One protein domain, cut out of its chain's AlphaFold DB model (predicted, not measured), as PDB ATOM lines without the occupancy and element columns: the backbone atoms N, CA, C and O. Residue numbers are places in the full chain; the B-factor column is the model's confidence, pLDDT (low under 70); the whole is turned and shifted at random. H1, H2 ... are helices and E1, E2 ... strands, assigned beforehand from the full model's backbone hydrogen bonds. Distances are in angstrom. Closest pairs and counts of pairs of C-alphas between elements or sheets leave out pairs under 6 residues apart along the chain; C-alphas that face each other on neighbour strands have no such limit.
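Overview. This is residues 22 to 109 of the 133 residues of an uncharacterized protein of Caenorhabditis elegans (UniProt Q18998). This domain has little regular structure: two small strand hairpins, E1-E2 and E3-E4, sit apart in a loop-rich body, and H2 packs on E1 and reaches the short H1 at the far end. The printed part has 88 residues, with H1, E1, E2, E3, E4, H2 in chain order and two antiparallel two-strand sheets. The class is mixed, with 31 residues in named elements; it is compact, radius of gyration of the C-alphas 13.0 A, spans 35 by 27 by 21 A.

Arrangement. E1, residues 56 to 59, and E2, residues 62 to 65, form an antiparallel hairpin, with N 57 and O 64 at 2.8 A, within hydrogen-bond range. The closest C-alphas of E1 and H2, residues 98 to 108, are those of Arg 59 and Cys 99, 5.5 A apart. H2 and H1, residues 33 to 38, only just touch, with 3 pairs of C-alphas within 8 A, the closest Leu 35 and His 108 at 7.0 A; the tilt is steep, 54 degrees, opposite ways. E3, residues 81 to 83, and E4, residues 88 to 90, form an antiparallel hairpin, with N 90 and O 81 at 2.7 A, within hydrogen-bond range. In H1 and H2 every O i to N i+4 pair is within hydrogen-bond range.

Along the chain. E1 spans 10.5 A, E2 9.8 A and H2 15.2 A. C-alpha 33 begins H1 at (179.024, 370.415, 297.903); C-alpha 108 ends H2 at (189.050, 373.632, 302.937).

Size, cuts and confidence. The C-alphas farthest apart, Asp 34 and Glu 86, are 36.6 A apart. The printed part has no cut. The links H1 to E1 and E2 to E3 are long. Residues 22 to 32, 48 to 54 and 109 have pLDDT under 70.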
ATOM      1  N   GLY A  22     190.603 353.399 293.450       38.42
ATOM      2  CA  GLY A  22     191.276 353.412 294.752       38.42
ATOM      3  C   GLY A  22     190.464 353.608 296.012       38.42
ATOM      4  O   GLY A  22     190.949 354.248 296.943       38.42
ATOM      5  N   GLY A  23     189.257 353.049 296.084       36.84
ATOM      6  CA  GLY A  23     188.610 352.809 297.380       36.84
ATOM      7  C   GLY A  23     188.185 354.061 298.154       36.84
ATOM      8  O   GLY A  23     187.848 353.967 299.330       36.84
ATOM      9  N   LEU A  24     188.142 355.231 297.516       40.16
ATOM     10  CA  LEU A  24     187.456 356.396 298.068       40.16
ATOM     11  C   LEU A  24     185.967 356.297 297.723       40.16
ATOM     12  O   LEU A  24     185.503 356.819 296.712       40.16
ATOM     13  N   SER A  25     185.207 355.612 298.578       39.14
ATOM     14  CA  SER A  25     183.747 355.686 298.553       39.14
ATOM     15  C   SER A  25     183.324 357.113 298.911       39.14
ATOM     16  O   SER A  25     183.334 357.514 300.074       39.14
ATOM     17  N   ILE A  26     182.958 357.909 297.904       42.58
ATOM     18  CA  ILE A  26     182.470 359.287 298.095       42.58
ATOM     19  C   ILE A  26     181.213 359.308 298.976       42.58
ATOM     20  O   ILE A  26     180.956 360.302 299.638       42.58
ATOM     21  N   SER A  27     180.465 358.205 299.060       42.21
ATOM     22  CA  SER A  27     179.315 358.095 299.962       42.21
ATOM     23  C   SER A  27     179.686 358.153 301.451       42.21
ATOM     24  O   SER A  27     178.837 358.520 302.257       42.21
ATOM     25  N   GLU A  28     180.925 357.822 301.835       39.37
ATOM     26  CA  GLU A  28     181.392 357.929 303.229       39.37
ATOM     27  C   GLU A  28     181.985 359.298 303.552       39.37
ATOM     28  O   GLU A  28     181.958 359.756 304.697       39.37
ATOM     29  N   LEU A  29     182.503 359.985 302.539       47.05
ATOM     30  CA  LEU A  29     182.927 361.355 302.688       47.05
ATOM     31  C   LEU A  29     181.696 362.240 302.512       47.05
ATOM     32  O   LEU A  29     181.322 362.583 301.397       47.05
ATOM     33  N   ASN A  30     181.088 362.641 303.629       49.37
ATOM     34  CA  ASN A  30     180.089 363.712 303.711       49.37
ATOM     35  C   ASN A  30     180.742 365.066 303.328       49.37
ATOM     36  O   ASN A  30     180.857 365.985 304.138       49.37
ATOM     37  N   ILE A  31     181.302 365.125 302.117       59.95
ATOM     38  CA  ILE A  31     182.009 366.244 301.522       59.95
ATOM     39  C   ILE A  31     180.956 367.290 301.199       59.95
ATOM     40  O   ILE A  31     180.014 367.044 300.447       59.95
ATOM     41  N   ASP A  32     181.153 368.470 301.770       68.63
ATOM     42  CA  ASP A  32     180.413 369.671 301.421       68.63
ATOM     43  C   ASP A  32     180.371 369.862 299.889       68.63
ATOM     44  O   ASP A  32     181.380 369.682 299.197       68.63
ATOM     45  N   ALA A  33     179.209 370.229 299.342       74.17
ATOM     46  CA  ALA A  33     179.024 370.415 297.903       74.17
ATOM     47  C   ALA A  33     180.018 371.426 297.297       74.17
ATOM     48  O   ALA A  33     180.418 371.284 296.140       74.17
ATOM     49  N   ASP A  34     180.457 372.427 298.063       76.47
ATOM     50  CA  ASP A  34     181.455 373.396 297.620       76.47
ATOM     51  C   ASP A  34     182.867 372.808 297.574       76.47
ATOM     52  O   ASP A  34     183.667 373.193 296.718       76.47
ATOM     53  N   LEU A  35     183.177 371.834 298.431       73.18
ATOM     54  CA  LEU A  35     184.427 371.083 298.347       73.18
ATOM     55  C   LEU A  35     184.411 370.124 297.145       73.18
ATOM     56  O   LEU A  35     185.409 370.036 296.432       73.18
ATOM     57  N   LEU A  36     183.274 369.489 296.843       75.15
ATOM     58  CA  LEU A  36     183.140 368.652 295.644       75.15
ATOM     59  C   LEU A  36     183.363 369.454 294.350       75.15
ATOM     60  O   LEU A  36     184.076 368.997 293.455       75.15
ATOM     61  N   LYS A  37     182.825 370.680 294.266       80.83
ATOM     62  CA  LYS A  37     183.086 371.592 293.136       80.83
ATOM     63  C   LYS A  37     184.576 371.895 292.972       80.83
ATOM     64  O   LYS A  37     185.052 371.954 291.846       80.83
ATOM     65  N   LYS A  38     185.317 372.070 294.070       78.08
ATOM     66  CA  LYS A  38     186.766 372.355 294.035       78.08
ATOM     67  C   LYS A  38     187.606 371.156 293.615       78.08
ATOM     68  O   LYS A  38     188.689 371.336 293.073       78.08
ATOM     69  N   LEU A  39     187.096 369.953 293.848       81.90
ATOM     70  CA  LEU A  39     187.689 368.705 293.381       81.90
ATOM     71  C   LEU A  39     187.241 368.337 291.959       81.90
ATOM     72  O   LEU A  39     187.583 367.253 291.504       81.90
ATOM     73  N   THR A  40     186.473 369.187 291.266       81.70
ATOM     74  CA  THR A  40     185.999 368.932 289.900       81.70
ATOM     75  C   THR A  40     186.637 369.930 288.915       81.70
ATOM     76  O   THR A  40     186.466 371.136 289.088       81.70
ATOM     77  N   PRO A  41     187.329 369.474 287.853       84.49
ATOM     78  CA  PRO A  41     187.576 368.074 287.530       84.49
ATOM     79  C   PRO A  41     188.492 367.418 288.563       84.49
ATOM     80  O   PRO A  41     189.320 368.084 289.186       84.49
ATOM     81  N   VAL A  42     188.335 366.102 288.714       84.59
ATOM     82  CA  VAL A  42     189.161 365.303 289.622       84.59
ATOM     83  C   VAL A  42     190.627 365.533 289.278       84.59
ATOM     84  O   VAL A  42     191.005 365.320 288.121       84.59
ATOM     85  N   PRO A  43     191.462 365.945 290.248       87.03
ATOM     86  CA  PRO A  43     192.891 366.041 290.026       87.03
ATOM     87  C   PRO A  43     193.432 364.687 289.567       87.03
ATOM     88  O   PRO A  43     193.317 363.688 290.278       87.03
ATOM     89  N   THR A  44     194.013 364.646 288.373       86.23
ATOM     90  CA  THR A  44     194.659 363.456 287.812       86.23
ATOM     91  C   THR A  44     196.106 363.760 287.461       86.23
ATOM     92  O   THR A  44     196.487 364.906 287.208       86.23
ATOM     93  N   VAL A  45     196.934 362.719 287.447       82.35
ATOM     94  CA  VAL A  45     198.304 362.800 286.950       82.35
ATOM     95  C   VAL A  45     198.254 363.116 285.457       82.35
ATOM     96  O   VAL A  45     197.657 362.339 284.708       82.35
ATOM     97  N   PRO A  46     198.895 364.199 284.985       80.29
ATOM     98  CA  PRO A  46     198.903 364.512 283.564       80.29
ATOM     99  C   PRO A  46     199.448 363.337 282.746       80.29
ATOM    100  O   PRO A  46     200.513 362.808 283.050       80.29
ATOM    101  N   ALA A  47     198.737 362.939 281.687       74.68
ATOM    102  CA  ALA A  47     199.075 361.751 280.890       74.68
ATOM    103  C   ALA A  47     200.486 361.794 280.264       74.68
ATOM    104  O   ALA A  47     201.069 360.757 279.969       74.68
ATOM    105  N   HIS A  48     201.037 362.995 280.076       69.10
ATOM    106  CA  HIS A  48     202.366 363.229 279.507       69.10
ATOM    107  C   HIS A  48     203.486 363.303 280.562       69.10
ATOM    108  O   HIS A  48     204.643 363.500 280.200       69.10
ATOM    109  N   ILE A  49     203.166 363.171 281.854       63.11
ATOM    110  CA  ILE A  49     204.132 363.249 282.951       63.11
ATOM    111  C   ILE A  49     204.159 361.895 283.658       63.11
ATOM    112  O   ILE A  49     203.228 361.533 284.377       63.11
ATOM    113  N   SER A  50     205.257 361.150 283.517       59.92
ATOM    114  CA  SER A  50     205.603 360.176 284.552       59.92
ATOM    115  C   SER A  50     205.970 360.980 285.797       59.92
ATOM    116  O   SER A  50     206.727 361.949 285.702       59.92
ATOM    117  N   ARG A  51     205.401 360.645 286.963       63.10
ATOM    118  CA  ARG A  51     205.744 361.277 288.248       63.10
ATOM    119  C   ARG A  51     207.221 361.020 288.562       63.10
ATOM    120  O   ARG A  51     207.539 360.114 289.310       63.10
ATOM    121  N   THR A  52     208.119 361.773 287.941       55.03
ATOM    122  CA  THR A  52     209.578 361.602 288.009       55.03
ATOM    123  C   THR A  52     210.223 362.684 288.855       55.03
ATOM    124  O   THR A  52     211.295 362.484 289.423       55.03
ATOM    125  N   HIS A  53     209.551 363.820 289.031       62.24
ATOM    126  CA  HIS A  53     210.044 364.859 289.913       62.24
ATOM    127  C   HIS A  53     209.818 364.440 291.368       62.24
ATOM    128  O   HIS A  53     208.678 364.370 291.832       62.24
ATOM    129  N   ARG A  54     210.917 364.203 292.101       64.30
ATOM    130  CA  ARG A  54     210.946 364.060 293.568       64.30
ATOM    131  C   ARG A  54     210.657 365.402 294.257       64.30
ATOM    132  O   ARG A  54     211.423 365.866 295.095       64.30
ATOM    133  N   VAL A  55     209.568 366.056 293.862       76.41
ATOM    134  CA  VAL A  55     209.034 367.211 294.579       76.41
ATOM    135  C   VAL A  55     208.544 366.760 295.953       76.41
ATOM    136  O   VAL A  55     208.169 365.597 296.140       76.41
ATOM    137  N   GLY A  56     208.554 367.682 296.914       83.06
ATOM    138  CA  GLY A  56     207.898 367.454 298.195       83.06
ATOM    139  C   GLY A  56     206.416 367.142 297.980       83.06
ATOM    140  O   GLY A  56     205.758 367.748 297.134       83.06
ATOM    141  N   ALA A  57     205.900 366.172 298.722       87.15
ATOM    142  CA  ALA A  57     204.491 365.824 298.742       87.15
ATOM    143  C   ALA A  57     204.013 365.628 300.180       87.15
ATOM    144  O   ALA A  57     204.787 365.242 301.059       87.15
ATOM    145  N   GLN A  58     202.722 365.881 300.382       83.99
ATOM    146  CA  GLN A  58     202.032 365.653 301.639       83.99
ATOM    147  C   GLN A  58     200.807 364.774 301.402       83.99
ATOM    148  O   GLN A  58     200.001 365.049 300.514       83.99
ATOM    149  N   ARG A  59     200.637 363.739 302.227       84.69
ATOM    150  CA  ARG A  59     199.396 362.958 302.304       84.69
ATOM    151  C   ARG A  59     199.269 362.331 303.687       84.69
ATOM    152  O   ARG A  59     200.257 361.858 304.234       84.69
ATOM    153  N   TYR A  60     198.073 362.346 304.279       80.15
ATOM    154  CA  TYR A  60     197.824 361.814 305.632       80.15
ATOM    155  C   TYR A  60     198.845 362.286 306.691       80.15
ATOM    156  O   TYR A  60     199.295 361.499 307.520       80.15
ATOM    157  N   ARG A  61     199.211 363.579 306.678       72.61
ATOM    158  CA  ARG A  61     200.229 364.195 307.565       72.61
ATOM    159  C   ARG A  61     201.663 363.675 307.398       72.61
ATOM    160  O   ARG A  61     202.539 364.095 308.146       72.61
ATOM    161  N   GLN A  62     201.924 362.791 306.440       79.82
ATOM    162  CA  GLN A  62     203.284 362.458 306.039       79.82
ATOM    163  C   GLN A  62     203.762 363.508 305.046       79.82
ATOM    164  O   GLN A  62     203.071 363.788 304.069       79.82
ATOM    165  N   PHE A  63     204.936 364.072 305.311       86.12
ATOM    166  CA  PHE A  63     205.641 364.982 304.419       86.12
ATOM    167  C   PHE A  63     206.941 364.318 303.989       86.12
ATOM    168  O   PHE A  63     207.668 363.782 304.825       86.12
ATOM    169  N   GLY A  64     207.253 364.366 302.702       88.00
ATOM    170  CA  GLY A  64     208.491 363.783 302.207       88.00
ATOM    171  C   GLY A  64     208.624 363.878 300.702       88.00
ATOM    172  O   GLY A  64     207.860 364.571 300.029       88.00
ATOM    173  N   THR A  65     209.609 363.167 300.162       88.73
ATOM    174  CA  THR A  65     209.749 363.010 298.715       88.73
ATOM    175  C   THR A  65     208.563 362.230 298.170       88.73
ATOM    176  O   THR A  65     208.183 361.204 298.734       88.73
ATOM    177  N   ARG A  66     207.982 362.694 297.066       88.12
ATOM    178  CA  ARG A  66     206.937 361.962 296.347       88.12
ATOM    179  C   ARG A  66     207.468 360.636 295.792       88.12
ATOM    180  O   ARG A  66     208.537 360.636 295.185       88.12
ATOM    181  N   CYS A  67     206.699 359.558 295.952       87.20
ATOM    182  CA  CYS A  67     207.004 358.269 295.329       87.20
ATOM    183  C   CYS A  67     206.831 358.314 293.812       87.20
ATOM    184  O   CYS A  67     205.886 358.924 293.294       87.20
ATOM    185  N   TRP A  68     207.688 357.583 293.112       87.51
ATOM    186  CA  TRP A  68     207.440 357.168 291.738       87.51
ATOM    187  C   TRP A  68     206.448 356.000 291.680       87.51
ATOM    188  O   TRP A  68     206.212 355.308 292.670       87.51
ATOM    189  N   HIS A  69     205.871 355.764 290.501       87.62
ATOM    190  CA  HIS A  69     205.126 354.530 290.250       87.62
ATOM    191  C   HIS A  69     206.069 353.320 290.370       87.62
ATOM    192  O   HIS A  69     207.144 353.327 289.773       87.62
ATOM    193  N   GLY A  70     205.669 352.311 291.143       87.99
ATOM    194  CA  GLY A  70     206.469 351.120 291.444       87.99
ATOM    195  C   GLY A  70     207.515 351.305 292.553       87.99
ATOM    196  O   GLY A  70     208.206 350.350 292.892       87.99
ATOM    197  N   GLU A  71     207.655 352.500 293.139       88.61
ATOM    198  CA  GLU A  71     208.550 352.728 294.285       88.61
ATOM    199  C   GLU A  71     207.878 352.290 295.594       88.61
ATOM    200  O   GLU A  71     206.656 352.349 295.725       88.61
ATOM    201  N   SER A  72     208.666 351.860 296.585       89.75
ATOM    202  CA  SER A  72     208.127 351.435 297.881       89.75
ATOM    203  C   SER A  72     207.447 352.587 298.621       89.75
ATOM    204  O   SER A  72     208.047 353.640 298.833       89.75
ATOM    205  N   CYS A  73     206.239 352.347 299.128       89.00
ATOM    206  CA  CYS A  73     205.507 353.299 299.963       89.00
ATOM    207  C   CYS A  73     206.140 353.542 301.348       89.00
ATOM    208  O   CYS A  73     205.677 354.411 302.083       89.00
ATOM    209  N   ALA A  74     207.186 352.800 301.730       87.54
ATOM    210  CA  ALA A  74     207.841 352.944 303.033       87.54
ATOM    211  C   ALA A  74     208.733 354.190 303.133       87.54
ATOM    212  O   ALA A  74     208.914 354.743 304.216       87.54
ATOM    213  N   SER A  75     209.326 354.607 302.014       84.11
ATOM    214  CA  SER A  75     210.386 355.621 301.977       84.11
ATOM    215  C   SER A  75     209.939 356.974 301.427       84.11
ATOM    216  O   SER A  75     210.718 357.926 301.422       84.11
ATOM    217  N   CYS A  76     208.716 357.067 300.914       87.86
ATOM    218  CA  CYS A  76     208.234 358.225 300.176       87.86
ATOM    219  C   CYS A  76     206.716 358.384 300.327       87.86
ATOM    220  O   CYS A  76     206.013 357.487 300.784       87.86
ATOM    221  N   VAL A  77     206.198 359.542 299.922       90.07
ATOM    222  CA  VAL A  77     204.762 359.834 299.953       90.07
ATOM    223  C   VAL A  77     204.127 359.419 298.627       90.07
ATOM    224  O   VAL A  77     204.347 360.058 297.593       90.07
ATOM    225  N   CYS A  78     203.314 358.360 298.648       89.81
ATOM    226  CA  CYS A  78     202.568 357.923 297.472       89.81
ATOM    227  C   CYS A  78     201.309 358.775 297.268       89.81
ATOM    228  O   CYS A  78     200.366 358.748 298.064       89.81
ATOM    229  N   CYS A  79     201.275 359.507 296.154       89.08
ATOM    230  CA  CYS A  79     200.134 360.328 295.746       89.08
ATOM    231  C   CYS A  79     199.111 359.548 294.890       89.08
ATOM    232  O   CYS A  79     198.319 360.156 294.172       89.08
ATOM    233  N   GLY A  80     199.213 358.219 294.853       90.16
ATOM    234  CA  GLY A  80     198.253 357.281 294.260       90.16
ATOM    235  C   GLY A  80     197.914 356.204 295.290       90.16
ATOM    236  O   GLY A  80     197.881 356.492 296.485       90.16
ATOM    237  N   GLU A  81     197.714 354.963 294.878       89.32
ATOM    238  CA  GLU A  81     197.407 353.870 295.809       89.32
ATOM    239  C   GLU A  81     198.678 353.146 296.251       89.32
ATOM    240  O   GLU A  81     199.573 352.937 295.442       89.32
ATOM    241  N   CYS A  82     198.770 352.752 297.520       89.14
ATOM    242  CA  CYS A  82     199.771 351.775 297.944       89.14
ATOM    243  C   CYS A  82     199.116 350.403 297.879       89.14
ATOM    244  O   CYS A  82     198.110 350.187 298.547       89.14
ATOM    245  N   VAL A  83     199.652 349.508 297.055       86.97
ATOM    246  CA  VAL A  83     199.129 348.142 296.950       86.97
ATOM    247  C   VAL A  83     199.610 347.366 298.172       86.97
ATOM    248  O   VAL A  83     200.817 347.245 298.356       86.97
ATOM    249  N   ASP A  84     198.696 346.865 299.006       78.10
ATOM    250  CA  ASP A  84     199.037 346.255 300.305       78.10
ATOM    251  C   ASP A  84     199.975 345.041 300.188       78.10
ATOM    252  O   ASP A  84     200.803 344.819 301.068       78.10
ATOM    253  N   GLU A  85     199.879 344.273 299.097       78.03
ATOM    254  CA  GLU A  85     200.642 343.030 298.911       78.03
ATOM    255  C   GLU A  85     202.140 343.272 298.667       78.03
ATOM    256  O   GLU A  85     202.985 342.643 299.301       78.03
ATOM    257  N   GLU A  86     202.484 344.202 297.773       82.47
ATOM    258  CA  GLU A  86     203.880 344.533 297.439       82.47
ATOM    259  C   GLU A  86     204.394 345.769 298.199       82.47
ATOM    260  O   GLU A  86     205.595 346.042 298.230       82.47
ATOM    261  N   PHE A  87     203.488 346.538 298.808       89.58
ATOM    262  CA  PHE A  87     203.742 347.842 299.420       89.58
ATOM    263  C   PHE A  87     204.431 348.839 298.471       89.58
ATOM    264  O   PHE A  87     205.304 349.626 298.860       89.58
ATOM    265  N   VAL A  88     204.019 348.805 297.202       90.90
ATOM    266  CA  VAL A  88     204.501 349.686 296.132       90.90
ATOM    267  C   VAL A  88     203.459 350.735 295.769       90.90
ATOM    268  O   VAL A  88     202.248 350.508 295.840       90.90
ATOM    269  N   CYS A  89     203.938 351.904 295.360       89.88
ATOM    270  CA  CYS A  89     203.100 353.011 294.943       89.88
ATOM    271  C   CYS A  89     202.577 352.785 293.522       89.88
ATOM    272  O   CYS A  89     203.299 352.929 292.534       89.88
ATOM    273  N   ASN A  90     201.291 352.503 293.397       90.40
ATOM    274  CA  ASN A  90     200.581 352.485 292.136       90.40
ATOM    275  C   ASN A  90     200.092 353.895 291.777       90.40
ATOM    276  O   ASN A  90     199.023 354.345 292.196       90.40
ATOM    277  N   SER A  91     200.890 354.616 290.986       88.29
ATOM    278  CA  SER A  91     200.436 355.863 290.366       88.29
ATOM    279  C   SER A  91     200.897 356.077 288.916       88.29
ATOM    280  O   SER A  91     201.808 356.870 288.653       88.29
ATOM    281  N   PRO A  92     200.267 355.392 287.952       87.95
ATOM    282  CA  PRO A  92     200.548 355.605 286.538       87.95
ATOM    283  C   PRO A  92     200.049 356.985 286.059       87.95
ATOM    284  O   PRO A  92     199.201 357.607 286.712       87.95
ATOM    285  N   PRO A  93     200.523 357.482 284.904       86.78
ATOM    286  CA  PRO A  93     199.919 358.638 284.241       86.78
ATOM    287  C   PRO A  93     198.408 358.442 284.042       86.78
ATOM    288  O   PRO A  93     197.956 357.338 283.750       86.78
ATOM    289  N   GLY A  94     197.618 359.500 284.229       85.57
ATOM    290  CA  GLY A  94     196.153 359.443 284.183       85.57
ATOM    291  C   GLY A  94     195.476 358.921 285.457       85.57
ATOM    292  O   GLY A  94     194.259 359.048 285.570       85.57
ATOM    293  N   SER A  95     196.223 358.385 286.431       87.96
ATOM    294  CA  SER A  95     195.654 358.018 287.739       87.96
ATOM    295  C   SER A  95     195.234 359.245 288.552       87.96
ATOM    296  O   SER A  95     195.695 360.363 288.311       87.96
ATOM    297  N   THR A  96     194.363 359.043 289.538       87.74
ATOM    298  CA  THR A  96     193.937 360.085 290.478       87.74
ATOM    299  C   THR A  96     195.120 360.631 291.283       87.74
ATOM    300  O   THR A  96     195.938 359.871 291.808       87.74
ATOM    301  N   ASP A  97     195.200 361.956 291.439       88.83
ATOM    302  CA  ASP A  97     196.193 362.597 292.298       88.83
ATOM    303  C   ASP A  97     195.680 362.769 293.730       88.83
ATOM    304  O   ASP A  97     195.126 363.801 294.114       88.83
ATOM    305  N   LEU A  98     195.906 361.743 294.551       89.46
ATOM    306  CA  LEU A  98     195.460 361.732 295.942       89.46
ATOM    307  C   LEU A  98     196.185 362.757 296.827       89.46
ATOM    308  O   LEU A  98     195.653 363.105 297.878       89.46
ATOM    309  N   CYS A  99     197.361 363.260 296.435       88.56
ATOM    310  CA  CYS A  99     198.021 364.328 297.190       88.56
ATOM    311  C   CYS A  99     197.334 365.669 296.961       88.56
ATOM    312  O   CYS A  99     197.045 366.362 297.929       88.56
ATOM    313  N   VAL A 100     197.011 366.002 295.709       87.48
ATOM    314  CA  VAL A 100     196.273 367.236 295.394       87.48
ATOM    315  C   VAL A 100     194.879 367.201 296.017       87.48
ATOM    316  O   VAL A 100     194.417 368.203 296.564       87.48
ATOM    317  N   ILE A 101     194.217 366.040 295.990       87.82
ATOM    318  CA  ILE A 101     192.933 365.860 296.675       87.82
ATOM    319  C   ILE A 101     193.106 366.081 298.179       87.82
ATOM    320  O   ILE A 101     192.375 366.883 298.751       87.82
ATOM    321  N   TYR A 102     194.079 365.421 298.817       85.46
ATOM    322  CA  TYR A 102     194.316 365.576 300.253       85.46
ATOM    323  C   TYR A 102     194.608 367.030 300.636       85.46
ATOM    324  O   TYR A 102     193.997 367.527 301.575       85.46
ATOM    325  N   GLU A 103     195.472 367.716 299.886       84.59
ATOM    326  CA  GLU A 103     195.808 369.130 300.077       84.59
ATOM    327  C   GLU A 103     194.575 370.033 299.935       84.59
ATOM    328  O   GLU A 103     194.297 370.879 300.788       84.59
ATOM    329  N   THR A 104     193.774 369.815 298.889       83.46
ATOM    330  CA  THR A 104     192.540 370.576 298.671       83.46
ATOM    331  C   THR A 104     191.570 370.361 299.825       83.46
ATOM    332  O   THR A 104     191.007 371.325 300.341       83.46
ATOM    333  N   VAL A 105     191.390 369.118 300.273       83.04
ATOM    334  CA  VAL A 105     190.529 368.818 301.416       83.04
ATOM    335  C   VAL A 105     191.106 369.446 302.689       83.04
ATOM    336  O   VAL A 105     190.357 370.099 303.405       83.04
ATOM    337  N   SER A 106     192.406 369.339 302.974       79.79
ATOM    338  CA  SER A 106     193.012 369.889 304.197       79.79
ATOM    339  C   SER A 106     192.985 371.415 304.271       79.79
ATOM    340  O   SER A 106     192.918 371.959 305.365       79.79
ATOM    341  N   ILE A 107     193.022 372.117 303.134       79.10
ATOM    342  CA  ILE A 107     192.881 373.582 303.093       79.10
ATOM    343  C   ILE A 107     191.440 374.005 303.401       79.10
ATOM    344  O   ILE A 107     191.205 375.014 304.064       79.10
ATOM    345  N   HIS A 108     190.464 373.255 302.888       74.01
ATOM    346  CA  HIS A 108     189.050 373.632 302.937       74.01
ATOM    347  C   HIS A 108     188.284 373.035 304.111       74.01
ATOM    348  O   HIS A 108     187.171 373.464 304.404       74.01
ATOM    349  N   THR A 109     188.871 372.051 304.776       68.66
ATOM    350  CA  THR A 109     188.329 371.426 305.974       68.66
ATOM    351  C   THR A 109     189.291 371.656 307.126       68.66
ATOM    352  O   THR A 109     190.504 371.649 306.961       68.66
TER     353      THR A 109